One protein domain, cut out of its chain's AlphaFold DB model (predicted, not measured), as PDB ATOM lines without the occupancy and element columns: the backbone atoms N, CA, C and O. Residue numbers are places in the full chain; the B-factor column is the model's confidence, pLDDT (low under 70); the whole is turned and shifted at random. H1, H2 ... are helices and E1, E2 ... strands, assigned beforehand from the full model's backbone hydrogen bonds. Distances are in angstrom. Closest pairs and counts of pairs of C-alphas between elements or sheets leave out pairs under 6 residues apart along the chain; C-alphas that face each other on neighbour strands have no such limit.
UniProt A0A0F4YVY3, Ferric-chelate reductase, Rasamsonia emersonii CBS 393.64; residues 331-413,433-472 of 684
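AT A GLANCE: This is residues 331 to 413 and 433 to 472 of the 684 residues of the protein "Ferric-chelate reductase" of Rasamsonia emersonii CBS 393.64 (UniProt A0A0F4YVY3). A twisted sheet of five strands is covered over part of one face by a smaller sheet of three, making a two-sheet sandwich whose strands cross almost at right angles. H2 packs across the larger sheet on the same side as the smaller one, H1 stands up from the smaller sheet over its edge strand E10, and the hairpin E1 and E2 lies at one end of the long axis. The printed part has 123 residues, with two named helices and ten named strands in the order H1 E1 E2 E3 E4 E5 E6 E7 E8 H2 E9 E10. The sheets run E7 E8 E4 E3 E9, E6 E5 E10 and E1 E2, all antiparallel, and the class is mixed, helices and strands. The whole is compact, with a radius of gyration of the C-alphas of 14.5 A and spans of 44 by 37 by 28 A.

IN THESE COORDINATES: H1, residues 331 to 343, is 18.6 A long and begins with C-alpha 331 at (-9.308, 25.527, 2.907). E1, residues 344 to 347, and E2, residues 352 to 355, are each 9.7 A long. E3 is residues 357 to 363, 20.3 A, and E4 is residues 368 to 375, 22.3 A, beginning at (-16.267, 44.772, -22.684). E5 is residues 387 to 391, 13.2 A; E6 is residues 402 to 405, 10.3 A; E7 is residues 408 to 411, 10.8 A. E8 is residues 434 to 440, 19.0 A; H2 is residues 447 to 454, 10.8 A; E9 is residues 461 to 464, 9.8 A. E10, residues 467 to 472, is 14.4 A long and ends at (-6.628, 37.843, -3.044).

HOW THE PARTS SIT: In the five-stranded sheet, N 372 of E4 and O 359 of E3 are 2.9 A apart, N 436 of E8 and O 373 of E4 2.9 A, N 462 of E9 and O 360 of E3 2.8 A, and N 435 of E8 and O 410 of E7 2.9 A. In the other, N 389 of E5 and O 469 of E10 are 2.9 A apart, and N 390 of E5 and O 402 of E6 2.8 A. These two sheets form a sandwich, two sheets face to face: the parts that face each other are 10.3 A centre to centre, and the strands of the one stand at 88 degrees to those of the other. H2 is on the larger sheet at a height of 8.3 A, only just over E3 with 3 of its C-alphas, and runs across the strands. H1 is on the smaller sheet and stands up from it at 63 degrees; its closest C-alphas with E10 are those of Leu 339 and Glu 469, 4.6 A. In H1 and H2 every O i to N i+4 pair is within hydrogen-bond range. In the hairpin E1 and E2, N 345 and O 354 are 2.9 A apart.

THE WHOLE: The C-alphas farthest apart, those of Asn 349 and Leu 365, are 45.9 A from each other. Residues 414 to 432 are not printed, and C-alphas 413 and 433 are 8.5 A apart across the cut. Of the links printed whole, E4 to E5, with 11 residues, is long. The mean pLDDT of the printed part is 88.0; residues 347 to 352 and 412 to 413 are under 70.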
ATOM      1  N   ASP A 331      -9.307  24.731   4.142       93.94
ATOM      2  CA  ASP A 331      -9.308  25.527   2.907       93.94
ATOM      3  C   ASP A 331     -10.745  25.840   2.444       93.94
ATOM      4  O   ASP A 331     -11.091  27.006   2.226       93.94
ATOM      5  N   ARG A 332     -11.631  24.835   2.380       90.56
ATOM      6  CA  ARG A 332     -13.048  25.055   2.033       90.56
ATOM      7  C   ARG A 332     -13.753  25.977   3.034       90.56
ATOM      8  O   ARG A 332     -14.467  26.888   2.612       90.56
ATOM      9  N   LEU A 333     -13.517  25.803   4.335       93.94
ATOM     10  CA  LEU A 333     -14.068  26.663   5.385       93.94
ATOM     11  C   LEU A 333     -13.549  28.105   5.275       93.94
ATOM     12  O   LEU A 333     -14.346  29.038   5.329       93.94
ATOM     13  N   ALA A 334     -12.247  28.307   5.060       93.88
ATOM     14  CA  ALA A 334     -11.650  29.634   4.909       93.88
ATOM     15  C   ALA A 334     -12.230  30.399   3.706       93.88
ATOM     16  O   ALA A 334     -12.448  31.611   3.788       93.88
ATOM     17  N   ARG A 335     -12.539  29.695   2.611       92.12
ATOM     18  CA  ARG A 335     -13.225  30.264   1.440       92.12
ATOM     19  C   ARG A 335     -14.680  30.643   1.738       92.12
ATOM     20  O   ARG A 335     -15.078  31.766   1.440       92.12
ATOM     21  N   ILE A 336     -15.437  29.788   2.432       91.75
ATOM     22  CA  ILE A 336     -16.799  30.113   2.903       91.75
ATOM     23  C   ILE A 336     -16.782  31.332   3.845       91.75
ATOM     24  O   ILE A 336     -17.596  32.241   3.686       91.75
ATOM     25  N   VAL A 337     -15.827  31.407   4.777       92.44
ATOM     26  CA  VAL A 337     -15.662  32.553   5.690       92.44
ATOM     27  C   VAL A 337     -15.336  33.840   4.924       92.44
ATOM     28  O   VAL A 337     -15.935  34.875   5.210       92.44
ATOM     29  N   ARG A 338     -14.463  33.793   3.906       91.56
ATOM     30  CA  ARG A 338     -14.184  34.937   3.013       91.56
ATOM     31  C   ARG A 338     -15.424  35.374   2.226       91.56
ATOM     32  O   ARG A 338     -15.685  36.571   2.130       91.56
ATOM     33  N   LEU A 339     -16.210  34.428   1.709       91.50
ATOM     34  CA  LEU A 339     -17.465  34.711   1.006       91.50
ATOM     35  C   LEU A 339     -18.502  35.368   1.938       91.50
ATOM     36  O   LEU A 339     -19.159  36.329   1.545       91.50
ATOM     37  N   VAL A 340     -18.624  34.918   3.189       90.00
ATOM     38  CA  VAL A 340     -19.486  35.569   4.194       90.00
ATOM     39  C   VAL A 340     -18.977  36.978   4.520       90.00
ATOM     40  O   VAL A 340     -19.748  37.933   4.447       90.00
ATOM     41  N   TYR A 341     -17.679  37.124   4.805       88.44
ATOM     42  CA  TYR A 341     -17.035  38.392   5.167       88.44
ATOM     43  C   TYR A 341     -17.180  39.483   4.093       88.44
ATOM     44  O   TYR A 341     -17.468  40.635   4.415       88.44
ATOM     45  N   CYS A 342     -17.021  39.130   2.816       87.44
ATOM     46  CA  CYS A 342     -17.140  40.086   1.718       87.44
ATOM     47  C   CYS A 342     -18.584  40.535   1.441       87.44
ATOM     48  O   CYS A 342     -18.782  41.667   0.999       87.44
ATOM     49  N   ASN A 343     -19.589  39.683   1.685       88.94
ATOM     50  CA  ASN A 343     -20.946  39.902   1.164       88.94
ATOM     51  C   ASN A 343     -22.033  40.133   2.223       88.94
ATOM     52  O   ASN A 343     -23.071  40.687   1.872       88.94
ATOM     53  N   ILE A 344     -21.842  39.723   3.484       84.56
ATOM     54  CA  ILE A 344     -22.881  39.793   4.526       84.56
ATOM     55  C   ILE A 344     -22.514  40.847   5.576       84.56
ATOM     56  O   ILE A 344     -21.808  40.579   6.550       84.56
ATOM     57  N   HIS A 345     -23.046  42.058   5.409       78.81
ATOM     58  CA  HIS A 345     -22.736  43.198   6.274       78.81
ATOM     59  C   HIS A 345     -23.840  43.429   7.303       78.81
ATOM     60  O   HIS A 345     -24.889  44.010   7.019       78.81
ATOM     61  N   ILE A 346     -23.601  42.945   8.526       75.00
ATOM     62  CA  ILE A 346     -24.514  43.092   9.666       75.00
ATOM     63  C   ILE A 346     -24.239  44.418  10.387       75.00
ATOM     64  O   ILE A 346     -23.161  44.620  10.954       75.00
ATOM     65  N   TYR A 347     -25.238  45.303  10.415       66.88
ATOM     66  CA  TYR A 347     -25.194  46.581  11.130       66.88
ATOM     67  C   TYR A 347     -26.017  46.512  12.416       66.88
ATOM     68  O   TYR A 347     -27.211  46.823  12.420       66.88
ATOM     69  N   ILE A 348     -25.354  46.136  13.516       60.28
ATOM     70  CA  ILE A 348     -25.947  45.952  14.855       60.28
ATOM     71  C   ILE A 348     -26.815  47.163  15.246       60.28
ATOM     72  O   ILE A 348     -28.017  47.014  15.459       60.28
ATOM     73  N   ASN A 349     -26.250  48.375  15.195       56.88
ATOM     74  CA  ASN A 349     -26.925  49.628  15.574       56.88
ATOM     75  C   ASN A 349     -28.112  50.026  14.669       56.88
ATOM     76  O   ASN A 349     -28.777  51.021  14.944       56.88
ATOM     77  N   ARG A 350     -28.370  49.302  13.571       59.62
ATOM     78  CA  ARG A 350     -29.494  49.557  12.648       59.62
ATOM     79  C   ARG A 350     -30.416  48.349  12.448       59.62
ATOM     80  O   ARG A 350     -31.384  48.479  11.705       59.62
ATOM     81  N   LYS A 351     -30.125  47.189  13.059       55.91
ATOM     82  CA  LYS A 351     -30.805  45.896  12.812       55.91
ATOM     83  C   LYS A 351     -30.984  45.569  11.313       55.91
ATOM     84  O   LYS A 351     -31.964  44.943  10.922       55.91
ATOM     85  N   ARG A 352     -30.044  46.003  10.462       66.19
ATOM     86  CA  ARG A 352     -30.064  45.757   9.010       66.19
ATOM     87  C   ARG A 352     -28.952  44.791   8.618       66.19
ATOM     88  O   ARG A 352     -27.798  44.980   9.004       66.19
ATOM     89  N   LEU A 353     -29.327  43.784   7.836       70.19
ATOM     90  CA  LEU A 353     -28.419  42.930   7.083       70.19
ATOM     91  C   LEU A 353     -28.368  43.487   5.660       70.19
ATOM     92  O   LEU A 353     -29.389  43.537   4.978       70.19
ATOM     93  N   CYS A 354     -27.194  43.947   5.240       73.06
ATOM     94  CA  CYS A 354     -26.971  44.496   3.909       73.06
ATOM     95  C   CYS A 354     -26.133  43.504   3.096       73.06
ATOM     96  O   CYS A 354     -25.071  43.072   3.544       73.06
ATOM     97  N   LEU A 355     -26.623  43.147   1.909       80.81
ATOM     98  CA  LEU A 355     -25.925  42.284   0.956       80.81
ATOM     99  C   LEU A 355     -25.244  43.119  -0.130       80.81
ATOM    100  O   LEU A 355     -25.666  44.240  -0.422       80.81
ATOM    101  N   THR A 356     -24.223  42.549  -0.762       84.88
ATOM    102  CA  THR A 356     -23.630  43.083  -1.992       84.88
ATOM    103  C   THR A 356     -24.656  43.133  -3.130       84.88
ATOM    104  O   THR A 356     -25.377  42.169  -3.401       84.88
ATOM    105  N   ARG A 357     -24.714  44.276  -3.825       86.62
ATOM    106  CA  ARG A 357     -25.520  44.475  -5.044       86.62
ATOM    107  C   ARG A 357     -24.581  44.705  -6.216       86.62
ATOM    108  O   ARG A 357     -23.711  45.570  -6.123       86.62
ATOM    109  N   GLY A 358     -24.775  43.976  -7.310       91.81
ATOM    110  CA  GLY A 358     -24.018  44.188  -8.537       91.81
ATOM    111  C   GLY A 358     -24.856  44.773  -9.672       91.81
ATOM    112  O   GLY A 358     -26.065  44.542  -9.764       91.81
ATOM    113  N   ARG A 359     -24.181  45.512 -10.547       94.50
ATOM    114  CA  ARG A 359     -24.676  46.008 -11.830       94.50
ATOM    115  C   ARG A 359     -23.690  45.599 -12.912       94.50
ATOM    116  O   ARG A 359     -22.491  45.803 -12.766       94.50
ATOM    117  N   LEU A 360     -24.213  45.025 -13.986       95.56
ATOM    118  CA  LEU A 360     -23.445  44.558 -15.128       95.56
ATOM    119  C   LEU A 360     -23.903  45.291 -16.393       95.56
ATOM    120  O   LEU A 360     -25.047  45.120 -16.810       95.56
ATOM    121  N   SER A 361     -23.017  46.051 -17.028       95.44
ATOM    122  CA  SER A 361     -23.286  46.777 -18.280       95.44
ATOM    123  C   SER A 361     -22.349  46.309 -19.395       95.44
ATOM    124  O   SER A 361     -21.208  45.941 -19.130       95.44
ATOM    125  N   TYR A 362     -22.810  46.308 -20.650       95.81
ATOM    126  CA  TYR A 362     -22.020  45.852 -21.805       95.81
ATOM    127  C   TYR A 362     -21.850  46.941 -22.869       95.81
ATOM    128  O   TYR A 362     -22.840  47.407 -23.439       95.81
ATOM    129  N   ASN A 363     -20.602  47.277 -23.208       91.69
ATOM    130  CA  ASN A 363     -20.283  48.167 -24.322       91.69
ATOM    131  C   ASN A 363     -19.974  47.363 -25.599       91.69
ATOM    132  O   ASN A 363     -19.128  46.466 -25.616       91.69
ATOM    133  N   ARG A 364     -20.669  47.703 -26.692       90.62
ATOM    134  CA  ARG A 364     -20.552  47.047 -28.005       90.62
ATOM    135  C   ARG A 364     -19.320  47.470 -28.812       90.62
ATOM    136  O   ARG A 364     -18.930  46.717 -29.698       90.62
ATOM    137  N   LEU A 365     -18.752  48.653 -28.560       87.94
ATOM    138  CA  LEU A 365     -17.657  49.220 -29.362       87.94
ATOM    139  C   LEU A 365     -16.294  48.653 -28.937       87.94
ATOM    140  O   LEU A 365     -15.521  48.171 -29.762       87.94
ATOM    141  N   SER A 366     -16.036  48.642 -27.631       87.69
ATOM    142  CA  SER A 366     -14.854  48.037 -27.008       87.69
ATOM    143  C   SER A 366     -14.955  46.511 -26.848       87.69
ATOM    144  O   SER A 366     -13.928  45.839 -26.743       87.69
ATOM    145  N   ASP A 367     -16.177  45.961 -26.882       91.94
ATOM    146  CA  ASP A 367     -16.524  44.576 -26.519       91.94
ATOM    147  C   ASP A 367     -16.080  44.226 -25.088       91.94
ATOM    148  O   ASP A 367     -15.316  43.284 -24.864       91.94
ATOM    149  N   ILE A 368     -16.560  45.000 -24.105       92.81
ATOM    150  CA  ILE A 368     -16.267  44.772 -22.684       92.81
ATOM    151  C   ILE A 368     -17.505  44.849 -21.787       92.81
ATOM    152  O   ILE A 368     -18.469  45.565 -22.062       92.81
ATOM    153  N   LEU A 369     -17.466  44.074 -20.704       95.25
ATOM    154  CA  LEU A 369     -18.428  44.120 -19.612       95.25
ATOM    155  C   LEU A 369     -17.855  44.929 -18.447       95.25
ATOM    156  O   LEU A 369     -16.753  44.655 -17.974       95.25
ATOM    157  N   TRP A 370     -18.647  45.869 -17.954       95.12
ATOM    158  CA  TRP A 370     -18.424  46.579 -16.704       95.12
ATOM    159  C   TRP A 370     -19.237  45.892 -15.615       95.12
ATOM    160  O   TRP A 370     -20.465  45.885 -15.686       95.12
ATOM    161  N   LEU A 371     -18.568  45.309 -14.622       96.44
ATOM    162  CA  LEU A 371     -19.214  44.805 -13.413       96.44
ATOM    163  C   LEU A 371     -18.893  45.746 -12.248       96.44
ATOM    164  O   LEU A 371     -17.785  45.726 -11.717       96.44
ATOM    165  N   GLU A 372     -19.878  46.543 -11.841       95.12
ATOM    166  CA  GLU A 372     -19.869  47.253 -10.562       95.12
ATOM    167  C   GLU A 372     -20.410  46.321  -9.470       95.12
ATOM    168  O   GLU A 372     -21.502  45.772  -9.617       95.12
ATOM    169  N   VAL A 373     -19.712  46.184  -8.341       93.88
ATOM    170  CA  VAL A 373     -20.248  45.563  -7.119       93.88
ATOM    171  C   VAL A 373     -20.166  46.559  -5.973       93.88
ATOM    172  O   VAL A 373     -19.084  46.981  -5.576       93.88
ATOM    173  N   THR A 374     -21.323  46.936  -5.429       91.19
ATOM    174  CA  THR A 374     -21.420  47.822  -4.265       91.19
ATOM    175  C   THR A 374     -21.333  46.996  -2.986       91.19
ATOM    176  O   THR A 374     -22.183  46.136  -2.735       91.19
ATOM    177  N   ILE A 375     -20.307  47.272  -2.184       88.06
ATOM    178  CA  ILE A 375     -20.076  46.720  -0.849       88.06
ATOM    179  C   ILE A 375     -20.570  47.745   0.185       88.06
ATOM    180  O   ILE A 375     -20.076  48.876   0.188       88.06
ATOM    181  N   PRO A 376     -21.517  47.380   1.068       82.19
ATOM    182  CA  PRO A 376     -21.952  48.245   2.159       82.19
ATOM    183  C   PRO A 376     -20.815  48.593   3.137       82.19
ATOM    184  O   PRO A 376     -20.179  47.707   3.710       82.19
ATOM    185  N   GLY A 377     -20.605  49.888   3.374       74.56
ATOM    186  CA  GLY A 377     -19.667  50.442   4.351       74.56
ATOM    187  C   GLY A 377     -18.162  50.237   4.109       74.56
ATOM    188  O   GLY A 377     -17.672  49.944   3.021       74.56
ATOM    189  N   ASP A 378     -17.407  50.435   5.191       71.69
ATOM    190  CA  ASP A 378     -15.999  50.841   5.194       71.69
ATOM    191  C   ASP A 378     -14.992  49.754   5.616       71.69
ATOM    192  O   ASP A 378     -13.781  49.970   5.517       71.69
ATOM    193  N   LYS A 379     -15.462  48.578   6.049       73.00
ATOM    194  CA  LYS A 379     -14.620  47.485   6.583       73.00
ATOM    195  C   LYS A 379     -13.626  46.906   5.571       73.00
ATOM    196  O   LYS A 379     -12.534  46.484   5.941       73.00
ATOM    197  N   LEU A 380     -14.007  46.863   4.296       79.69
ATOM    198  CA  LEU A 380     -13.207  46.302   3.204       79.69
ATOM    199  C   LEU A 380     -12.474  47.427   2.474       79.69
ATOM    200  O   LEU A 380     -13.040  48.045   1.575       79.69
ATOM    201  N   GLU A 381     -11.240  47.741   2.882       86.19
ATOM    202  CA  GLU A 381     -10.380  48.657   2.117       86.19
ATOM    203  C   GLU A 381      -9.802  47.938   0.882       86.19
ATOM    204  O   GLU A 381      -9.010  47.003   1.057       86.19
ATOM    205  N   PRO A 382     -10.150  48.369  -0.347       90.00
ATOM    206  CA  PRO A 382      -9.583  47.814  -1.570       90.00
ATOM    207  C   PRO A 382      -8.187  48.398  -1.815       90.00
ATOM    208  O   PRO A 382      -7.899  49.529  -1.415       90.00
ATOM    209  N   LYS A 383      -7.307  47.617  -2.443       92.00
ATOM    210  CA  LYS A 383      -5.896  47.968  -2.683       92.00
ATOM    211  C   LYS A 383      -5.462  47.503  -4.078       92.00
ATOM    212  O   LYS A 383      -6.054  46.553  -4.594       92.00
ATOM    213  N   PRO A 384      -4.437  48.116  -4.694       93.31
ATOM    214  CA  PRO A 384      -3.946  47.662  -5.991       93.31
ATOM    215  C   PRO A 384      -3.290  46.274  -5.913       93.31
ATOM    216  O   PRO A 384      -2.937  45.814  -4.827       93.31
ATOM    217  N   GLY A 385      -3.198  45.583  -7.052       90.81
ATOM    218  CA  GLY A 385      -2.784  44.170  -7.125       90.81
ATOM    219  C   GLY A 385      -3.831  43.165  -6.608       90.81
ATOM    220  O   GLY A 385      -3.613  41.953  -6.651       90.81
ATOM    221  N   GLN A 386      -4.991  43.627  -6.118       93.31
ATOM    222  CA  GLN A 386      -6.036  42.733  -5.614       93.31
ATOM    223  C   GLN A 386      -6.903  42.129  -6.722       93.31
ATOM    224  O   GLN A 386      -7.282  42.787  -7.690       93.31
ATOM    225  N   HIS A 387      -7.304  40.877  -6.521       94.19
ATOM    226  CA  HIS A 387      -8.331  40.202  -7.307       94.19
ATOM    227  C   HIS A 387      -9.353  39.503  -6.403       94.19
ATOM    228  O   HIS A 387      -9.098  39.219  -5.229       94.19
ATOM    229  N   TYR A 388     -10.532  39.240  -6.959       94.75
ATOM    230  CA  TYR A 388     -11.658  38.610  -6.272       94.75
ATOM    231  C   TYR A 388     -12.241  37.514  -7.163       94.75
ATOM    232  O   TYR A 388     -12.323  37.687  -8.380       94.75
ATOM    233  N   TYR A 389     -12.687  36.402  -6.578       95.00
ATOM    234  CA  TYR A 389     -13.549  35.469  -7.301       95.00
ATOM    235  C   TYR A 389     -14.990  35.970  -7.257       95.00
ATOM    236  O   TYR A 389     -15.530  36.231  -6.182       95.00
ATOM    237  N   VAL A 390     -15.609  36.084  -8.429       94.69
ATOM    238  CA  VAL A 390     -16.997  36.511  -8.608       94.69
ATOM    239  C   VAL A 390     -17.894  35.292  -8.827       94.69
ATOM    240  O   VAL A 390     -17.561  34.402  -9.611       94.69
ATOM    241  N   TYR A 391     -19.046  35.292  -8.155       93.06
ATOM    242  CA  TYR A 391     -20.112  34.292  -8.244       93.06
ATOM    243  C   TYR A 391     -21.425  34.964  -8.662       93.06
ATOM    244  O   TYR A 391     -21.680  36.110  -8.293       93.06
ATOM    245  N   GLN A 392     -22.311  34.228  -9.338       92.12
ATOM    246  CA  GLN A 392     -23.671  34.673  -9.681       92.12
ATOM    247  C   GLN A 392     -24.696  33.658  -9.123       92.12
ATOM    248  O   GLN A 392     -25.227  32.842  -9.881       92.12
ATOM    249  N   PRO A 393     -24.951  33.639  -7.797       85.88
ATOM    250  CA  PRO A 393     -25.582  32.510  -7.095       85.88
ATOM    251  C   PRO A 393     -26.991  32.149  -7.586       85.88
ATOM    252  O   PRO A 393     -27.360  30.980  -7.572       85.88
ATOM    253  N   LEU A 394     -27.774  33.122  -8.065       83.81
ATOM    254  CA  LEU A 394     -29.164  32.934  -8.514       83.81
ATOM    255  C   LEU A 394     -29.272  32.372  -9.953       83.81
ATOM    256  O   LEU A 394     -30.193  32.701 -10.704       83.81
ATOM    257  N   ARG A 395     -28.310  31.539 -10.365       83.12
ATOM    258  CA  ARG A 395     -28.239  30.874 -11.678       83.12
ATOM    259  C   ARG A 395     -27.930  29.386 -11.498       83.12
ATOM    260  O   ARG A 395     -27.287  28.992 -10.534       83.12
ATOM    261  N   TRP A 396     -28.294  28.562 -12.486       76.94
ATOM    262  CA  TRP A 396     -28.056  27.103 -12.489       76.94
ATOM    263  C   TRP A 396     -26.595  26.686 -12.218       76.94
ATOM    264  O   TRP A 396     -26.341  25.622 -11.663       76.94
ATOM    265  N   LYS A 397     -25.632  27.531 -12.599       82.69
ATOM    266  CA  LYS A 397     -24.202  27.331 -12.334       82.69
ATOM    267  C   LYS A 397     -23.636  28.357 -11.336       82.69
ATOM    268  O   LYS A 397     -22.476  28.725 -11.424       82.69
ATOM    269  N   GLY A 398     -24.444  28.838 -10.389       81.38
ATOM    270  CA  GLY A 398     -24.065  29.886  -9.427       81.38
ATOM    271  C   GLY A 398     -22.947  29.519  -8.437       81.38
ATOM    272  O   GLY A 398     -22.507  30.380  -7.680       81.38
ATOM    273  N   TYR A 399     -22.487  28.264  -8.458       80.81
ATOM    274  CA  TYR A 399     -21.287  27.771  -7.777       80.81
ATOM    275  C   TYR A 399     -19.984  28.023  -8.561       80.81
ATOM    276  O   TYR A 399     -18.907  27.865  -7.989       80.81
ATOM    277  N   GLU A 400     -20.051  28.374  -9.852       86.81
ATOM    278  CA  GLU A 400     -18.876  28.751 -10.646       86.81
ATOM    279  C   GLU A 400     -18.240  30.025 -10.071       86.81
ATOM    280  O   GLU A 400     -18.933  31.020  -9.842       86.81
ATOM    281  N   ASN A 401     -16.920  29.996  -9.858       90.00
ATOM    282  CA  ASN A 401     -16.167  31.094  -9.257       90.00
ATOM    283  C   ASN A 401     -15.073  31.598 -10.206       90.00
ATOM    284  O   ASN A 401     -14.091  30.903 -10.460       90.00
ATOM    285  N   HIS A 402     -15.219  32.820 -10.721       90.75
ATOM    286  CA  HIS A 402     -14.335  33.362 -11.759       90.75
ATOM    287  C   HIS A 402     -13.457  34.501 -11.215       90.75
ATOM    288  O   HIS A 402     -14.009  35.460 -10.676       90.75
ATOM    289  N   PRO A 403     -12.114  34.411 -11.299       93.19
ATOM    290  CA  PRO A 403     -11.222  35.433 -10.764       93.19
ATOM    291  C   PRO A 403     -11.179  36.657 -11.681       93.19
ATOM    292  O   PRO A 403     -10.930  36.524 -12.878       93.19
ATOM    293  N   PHE A 404     -11.349  37.847 -11.108       94.00
ATOM    294  CA  PHE A 404     -11.115  39.113 -11.797       94.00
ATOM    295  C   PHE A 404     -10.306  40.064 -10.921       94.00
ATOM    296  O   PHE A 404     -10.596  40.249  -9.735       94.00
ATOM    297  N   THR A 405      -9.290  40.672 -11.524       94.25
ATOM    298  CA  THR A 405      -8.507  41.753 -10.925       94.25
ATOM    299  C   THR A 405      -9.400  42.974 -10.732       94.25
ATOM    300  O   THR A 405     -10.169  43.334 -11.629       94.25
ATOM    301  N   LEU A 406      -9.333  43.583  -9.549       94.69
ATOM    302  CA  LEU A 406     -10.031  44.825  -9.244       94.69
ATOM    303  C   LEU A 406      -9.450  45.928 -10.129       94.69
ATOM    304  O   LEU A 406      -8.293  46.272  -9.948       94.69
ATOM    305  N   GLY A 407     -10.232  46.470 -11.062       93.31
ATOM    306  CA  GLY A 407      -9.752  47.479 -12.008       93.31
ATOM    307  C   GLY A 407      -9.767  48.904 -11.452       93.31
ATOM    308  O   GLY A 407      -8.860  49.681 -11.734       93.31
ATOM    309  N   SER A 408     -10.787  49.234 -10.656       93.62
ATOM    310  CA  SER A 408     -10.984  50.552 -10.039       93.62
ATOM    311  C   SER A 408     -11.894  50.446  -8.807       93.62
ATOM    312  O   SER A 408     -12.642  49.470  -8.668       93.62
ATOM    313  N   TRP A 409     -11.852  51.436  -7.910       92.69
ATOM    314  CA  TRP A 409     -12.833  51.566  -6.829       92.69
ATOM    315  C   TRP A 409     -13.164  53.016  -6.455       92.69
ATOM    316  O   TRP A 409     -12.285  53.873  -6.335       92.69
ATOM    317  N   THR A 410     -14.443  53.279  -6.177       88.06
ATOM    318  CA  THR A 410     -14.931  54.590  -5.709       88.06
ATOM    319  C   THR A 410     -15.673  54.477  -4.377       88.06
ATOM    320  O   THR A 410     -16.090  53.389  -3.961       88.06
ATOM    321  N   VAL A 411     -15.808  55.603  -3.673       82.50
ATOM    322  CA  VAL A 411     -16.572  55.708  -2.422       82.50
ATOM    323  C   VAL A 411     -17.870  56.441  -2.734       82.50
ATOM    324  O   VAL A 411     -17.854  57.524  -3.309       82.50
ATOM    325  N   ALA A 412     -19.014  55.870  -2.365       66.81
ATOM    326  CA  ALA A 412     -20.294  56.522  -2.592       66.81
ATOM    327  C   ALA A 412     -20.333  57.880  -1.860       66.81
ATOM    328  O   ALA A 412     -20.108  57.963  -0.655       66.81
ATOM    329  N   GLY A 413     -20.600  58.954  -2.606       56.81
ATOM    330  CA  GLY A 413     -20.612  60.318  -2.072       56.81
ATOM    331  C   GLY A 413     -19.270  61.062  -2.090       56.81
ATOM    332  O   GLY A 413     -19.228  62.157  -1.543       56.81
ATOM    333  N   ASP A 433     -20.331  53.439   1.563       83.56
ATOM    334  CA  ASP A 433     -20.343  52.261   0.703       83.56
ATOM    335  C   ASP A 433     -19.268  52.380  -0.383       83.56
ATOM    336  O   ASP A 433     -18.951  53.474  -0.854       83.56
ATOM    337  N   ARG A 434     -18.698  51.248  -0.800       87.94
ATOM    338  CA  ARG A 434     -17.624  51.209  -1.803       87.94
ATOM    339  C   ARG A 434     -18.063  50.456  -3.043       87.94
ATOM    340  O   ARG A 434     -18.571  49.339  -2.947       87.94
ATOM    341  N   LYS A 435     -17.832  51.044  -4.214       91.94
ATOM    342  CA  LYS A 435     -18.001  50.369  -5.501       91.94
ATOM    343  C   LYS A 435     -16.680  49.737  -5.908       91.94
ATOM    344  O   LYS A 435     -15.686  50.446  -6.024       91.94
ATOM    345  N   LEU A 436     -16.677  48.430  -6.147       94.31
ATOM    346  CA  LEU A 436     -15.590  47.732  -6.832       94.31
ATOM    347  C   LEU A 436     -15.950  47.572  -8.306       94.31
ATOM    348  O   LEU A 436     -17.083  47.200  -8.613       94.31
ATOM    349  N   ILE A 437     -15.004  47.843  -9.201       95.12
ATOM    350  CA  ILE A 437     -15.231  47.840 -10.648       95.12
ATOM    351  C   ILE A 437     -14.301  46.818 -11.300       95.12
ATOM    352  O   ILE A 437     -13.081  46.864 -11.129       95.12
ATOM    353  N   PHE A 438     -14.891  45.896 -12.058       95.88
ATOM    354  CA  PHE A 438     -14.188  44.838 -12.779       95.88
ATOM    355  C   PHE A 438     -14.469  44.960 -14.281       95.88
ATOM    356  O   PHE A 438     -15.625  44.919 -14.710       95.88
ATOM    357  N   TRP A 439     -13.408  45.070 -15.086       93.81
ATOM    358  CA  TRP A 439     -13.494  45.109 -16.547       93.81
ATOM    359  C   TRP A 439     -13.317  43.707 -17.123       93.81
ATOM    360  O   TRP A 439     -12.215  43.162 -17.186       93.81
ATOM    361  N   ILE A 440     -14.428  43.099 -17.527       93.88
ATOM    362  CA  ILE A 440     -14.503  41.693 -17.914       93.88
ATOM    363  C   ILE A 440     -14.593  41.602 -19.437       93.88
ATOM    364  O   ILE A 440     -15.617  41.921 -20.043       93.88
ATOM    365  N   ARG A 441     -13.527  41.125 -20.085       91.56
ATOM    366  CA  ARG A 441     -13.568  40.833 -21.523       91.56
ATOM    367  C   ARG A 441     -14.390  39.555 -21.777       91.56
ATOM    368  O   ARG A 441     -14.098  38.526 -21.164       91.56
ATOM    369  N   PRO A 442     -15.398  39.566 -22.668       92.06
ATOM    370  CA  PRO A 442     -16.133  38.359 -23.022       92.06
ATOM    371  C   PRO A 442     -15.266  37.375 -23.816       92.06
ATOM    372  O   PRO A 442     -14.610  37.751 -24.785       92.06
ATOM    373  N   PHE A 443     -15.322  36.097 -23.443       87.00
ATOM    374  CA  PHE A 443     -14.683  34.998 -24.169       87.00
ATOM    375  C   PHE A 443     -15.707  33.888 -24.429       87.00
ATOM    376  O   PHE A 443     -16.424  33.916 -25.434       87.00
ATOM    377  N   ASP A 444     -15.825  32.919 -23.528       85.06
ATOM    378  CA  ASP A 444     -16.731  31.774 -23.608       85.06
ATOM    379  C   ASP A 444     -17.419  31.523 -22.247       85.06
ATOM    380  O   ASP A 444     -17.714  32.482 -21.529       85.06
ATOM    381  N   GLY A 445     -17.772  30.271 -21.928       88.00
ATOM    382  CA  GLY A 445     -18.192  29.855 -20.587       88.00
ATOM    383  C   GLY A 445     -19.213  30.774 -19.907       88.00
ATOM    384  O   GLY A 445     -20.389  30.817 -20.281       88.00
ATOM    385  N   TRP A 446     -18.778  31.457 -18.847       89.88
ATOM    386  CA  TRP A 446     -19.586  32.390 -18.051       89.88
ATOM    387  C   TRP A 446     -19.551  33.833 -18.574       89.88
ATOM    388  O   TRP A 446     -20.605  34.459 -18.675       89.88
ATOM    389  N   THR A 447     -18.404  34.357 -19.019       93.06
ATOM    390  CA  THR A 447     -18.318  35.750 -19.510       93.06
ATOM    391  C   THR A 447     -19.121  35.959 -20.803       93.06
ATOM    392  O   THR A 447     -19.743  37.004 -20.994       93.06
ATOM    393  N   ARG A 448     -19.237  34.928 -21.653       93.19
ATOM    394  CA  ARG A 448     -20.167  34.922 -22.797       93.19
ATOM    395  C   ARG A 448     -21.637  34.860 -22.368       93.19
ATOM    396  O   ARG A 448     -22.476  35.457 -23.041       93.19
ATOM    397  N   ARG A 449     -21.971  34.175 -21.265       92.94
ATOM    398  CA  ARG A 449     -23.331  34.212 -20.690       92.94
ATOM    399  C   ARG A 449     -23.666  35.619 -20.206       92.94
ATOM    400  O   ARG A 449     -24.688  36.134 -20.637       92.94
ATOM    401  N   LEU A 450     -22.775  36.262 -19.451       93.88
ATOM    402  CA  LEU A 450     -22.927  37.653 -19.007       93.88
ATOM    403  C   LEU A 450     -23.170  38.624 -20.176       93.88
ATOM    404  O   LEU A 450     -24.166  39.344 -20.181       93.88
ATOM    405  N   ARG A 451     -22.340  38.570 -21.229       95.44
ATOM    406  CA  ARG A 451     -22.535  39.352 -22.468       95.44
ATOM    407  C   ARG A 451     -23.914  39.121 -23.089       95.44
ATOM    408  O   ARG A 451     -24.579  40.065 -23.507       95.44
ATOM    409  N   ASN A 452     -24.358  37.867 -23.135       95.00
ATOM    410  CA  ASN A 452     -25.656  37.496 -23.691       95.00
ATOM    411  C   ASN A 452     -26.836  37.823 -22.753       95.00
ATOM    412  O   ASN A 452     -27.968  37.899 -23.222       95.00
ATOM    413  N   GLU A 453     -26.620  38.003 -21.449       93.12
ATOM    414  CA  GLU A 453     -27.620  38.545 -20.521       93.12
ATOM    415  C   GLU A 453     -27.800  40.049 -20.779       93.12
ATOM    416  O   GLU A 453     -28.915  40.471 -21.081       93.12
ATOM    417  N   CYS A 454     -26.711  40.827 -20.827       95.19
ATOM    418  CA  CYS A 454     -26.750  42.251 -21.182       95.19
ATOM    419  C   CYS A 454     -27.356  42.510 -22.570       95.19
ATOM    420  O   CYS A 454     -28.195  43.391 -22.716       95.19
ATOM    421  N   LEU A 455     -26.995  41.725 -23.592       95.06
ATOM    422  CA  LEU A 455     -27.529  41.887 -24.953       95.06
ATOM    423  C   LEU A 455     -29.041  41.639 -25.090       95.06
ATOM    424  O   LEU A 455     -29.609  42.024 -26.110       95.06
ATOM    425  N   ARG A 456     -29.686  41.006 -24.100       94.88
ATOM    426  CA  ARG A 456     -31.149  40.834 -24.043       94.88
ATOM    427  C   ARG A 456     -31.844  41.889 -23.177       94.88
ATOM    428  O   ARG A 456     -33.068  41.962 -23.204       94.88
ATOM    429  N   ALA A 457     -31.094  42.658 -22.392       93.25
ATOM    430  CA  ALA A 457     -31.641  43.640 -21.468       93.25
ATOM    431  C   ALA A 457     -31.809  45.019 -22.139       93.25
ATOM    432  O   ALA A 457     -30.949  45.428 -22.931       93.25
ATOM    433  N   PRO A 458     -32.876  45.776 -21.816       90.06
ATOM    434  CA  PRO A 458     -32.982  47.173 -22.225       90.06
ATOM    435  C   PRO A 458     -31.806  47.974 -21.644       90.06
ATOM    436  O   PRO A 458     -31.380  47.742 -20.515       90.06
ATOM    437  N   GLY A 459     -31.234  48.890 -22.432       88.88
ATOM    438  CA  GLY A 459     -30.063  49.673 -22.011       88.88
ATOM    439  C   GLY A 459     -28.782  48.856 -21.771       88.88
ATOM    440  O   GLY A 459     -27.885  49.334 -21.081       88.88
ATOM    441  N   LEU A 460     -28.692  47.624 -22.297       93.38
ATOM    442  CA  LEU A 460     -27.521  46.731 -22.196       93.38
ATOM    443  C   LEU A 460     -27.025  46.475 -20.758       93.38
ATOM    444  O   LEU A 460     -25.856  46.138 -20.554       93.38
ATOM    445  N   THR A 461     -27.907  46.630 -19.768       93.62
ATOM    446  CA  THR A 461     -27.564  46.654 -18.341       93.62
ATOM    447  C   THR A 461     -28.433  45.680 -17.547       93.62
ATOM    448  O   THR A 461     -29.639  45.590 -17.760       93.62
ATOM    449  N   VAL A 462     -27.816  44.945 -16.621       93.38
ATOM    450  CA  VAL A 462     -28.445  43.930 -15.767       93.38
ATOM    451  C   VAL A 462     -28.031  44.167 -14.316       93.38
ATOM    452  O   VAL A 462     -26.874  43.963 -13.951       93.38
ATOM    453  N   ASP A 463     -28.982  44.547 -13.466       92.00
ATOM    454  CA  ASP A 463     -28.798  44.486 -12.013       92.00
ATOM    455  C   ASP A 463     -28.948  43.026 -11.548       92.00
ATOM    456  O   ASP A 463     -29.881  42.322 -11.945       92.00
ATOM    457  N   SER A 464     -28.020  42.540 -10.719       89.62
ATOM    458  CA  SER A 464     -28.036  41.156 -10.230       89.62
ATOM    459  C   SER A 464     -27.304  40.993  -8.899       89.62
ATOM    460  O   SER A 464     -26.486  41.824  -8.502       89.62
ATOM    461  N   THR A 465     -27.564  39.886  -8.206       90.12
ATOM    462  CA  THR A 465     -26.753  39.486  -7.052       90.12
ATOM    463  C   THR A 465     -25.453  38.867  -7.554       90.12
ATOM    464  O   THR A 465     -25.472  37.797  -8.165       90.12
ATOM    465  N   PHE A 466     -24.336  39.527  -7.265       92.25
ATOM    466  CA  PHE A 466     -22.990  39.000  -7.460       92.25
ATOM    467  C   PHE A 466     -22.308  38.907  -6.096       92.25
ATOM    468  O   PHE A 466     -22.343  39.873  -5.334       92.25
ATOM    469  N   LEU A 467     -21.706  37.757  -5.787       93.25
ATOM    470  CA  LEU A 467     -20.934  37.576  -4.553       93.25
ATOM    471  C   LEU A 467     -19.438  37.622  -4.859       93.25
ATOM    472  O   LEU A 467     -18.999  37.115  -5.891       93.25
ATOM    473  N   LEU A 468     -18.671  38.203  -3.941       94.12
ATOM    474  CA  LEU A 468     -17.216  38.311  -4.002       94.12
ATOM    475  C   LEU A 468     -16.554  37.395  -2.970       94.12
ATOM    476  O   LEU A 468     -16.927  37.417  -1.802       94.12
ATOM    477  N   GLU A 469     -15.521  36.656  -3.352       94.44
ATOM    478  CA  GLU A 469     -14.612  35.981  -2.421       94.44
ATOM    479  C   GLU A 469     -13.212  36.586  -2.574       94.44
ATOM    480  O   GLU A 469     -12.667  36.638  -3.678       94.44
ATOM    481  N   GLY A 470     -12.631  37.072  -1.474       91.56
ATOM    482  CA  GLY A 470     -11.347  37.774  -1.492       91.56
ATOM    483  C   GLY A 470     -11.119  38.616  -0.231       91.56
ATOM    484  O   GLY A 470     -11.661  38.269   0.820       91.56
ATOM    485  N   PRO A 471     -10.319  39.696  -0.315       92.19
ATOM    486  CA  PRO A 471      -9.369  39.951  -1.400       92.19
ATOM    487  C   PRO A 471      -8.303  38.848  -1.498       92.19
ATOM    488  O   PRO A 471      -7.915  38.234  -0.496       92.19
ATOM    489  N   TYR A 472      -7.824  38.619  -2.715       92.44
ATOM    490  CA  TYR A 472      -6.628  37.843  -3.044       92.44
ATOM    491  C   TYR A 472      -5.626  38.738  -3.789       92.44
ATOM    492  O   TYR A 472      -5.969  39.856  -4.164       92.44
TER     493      TYR A 472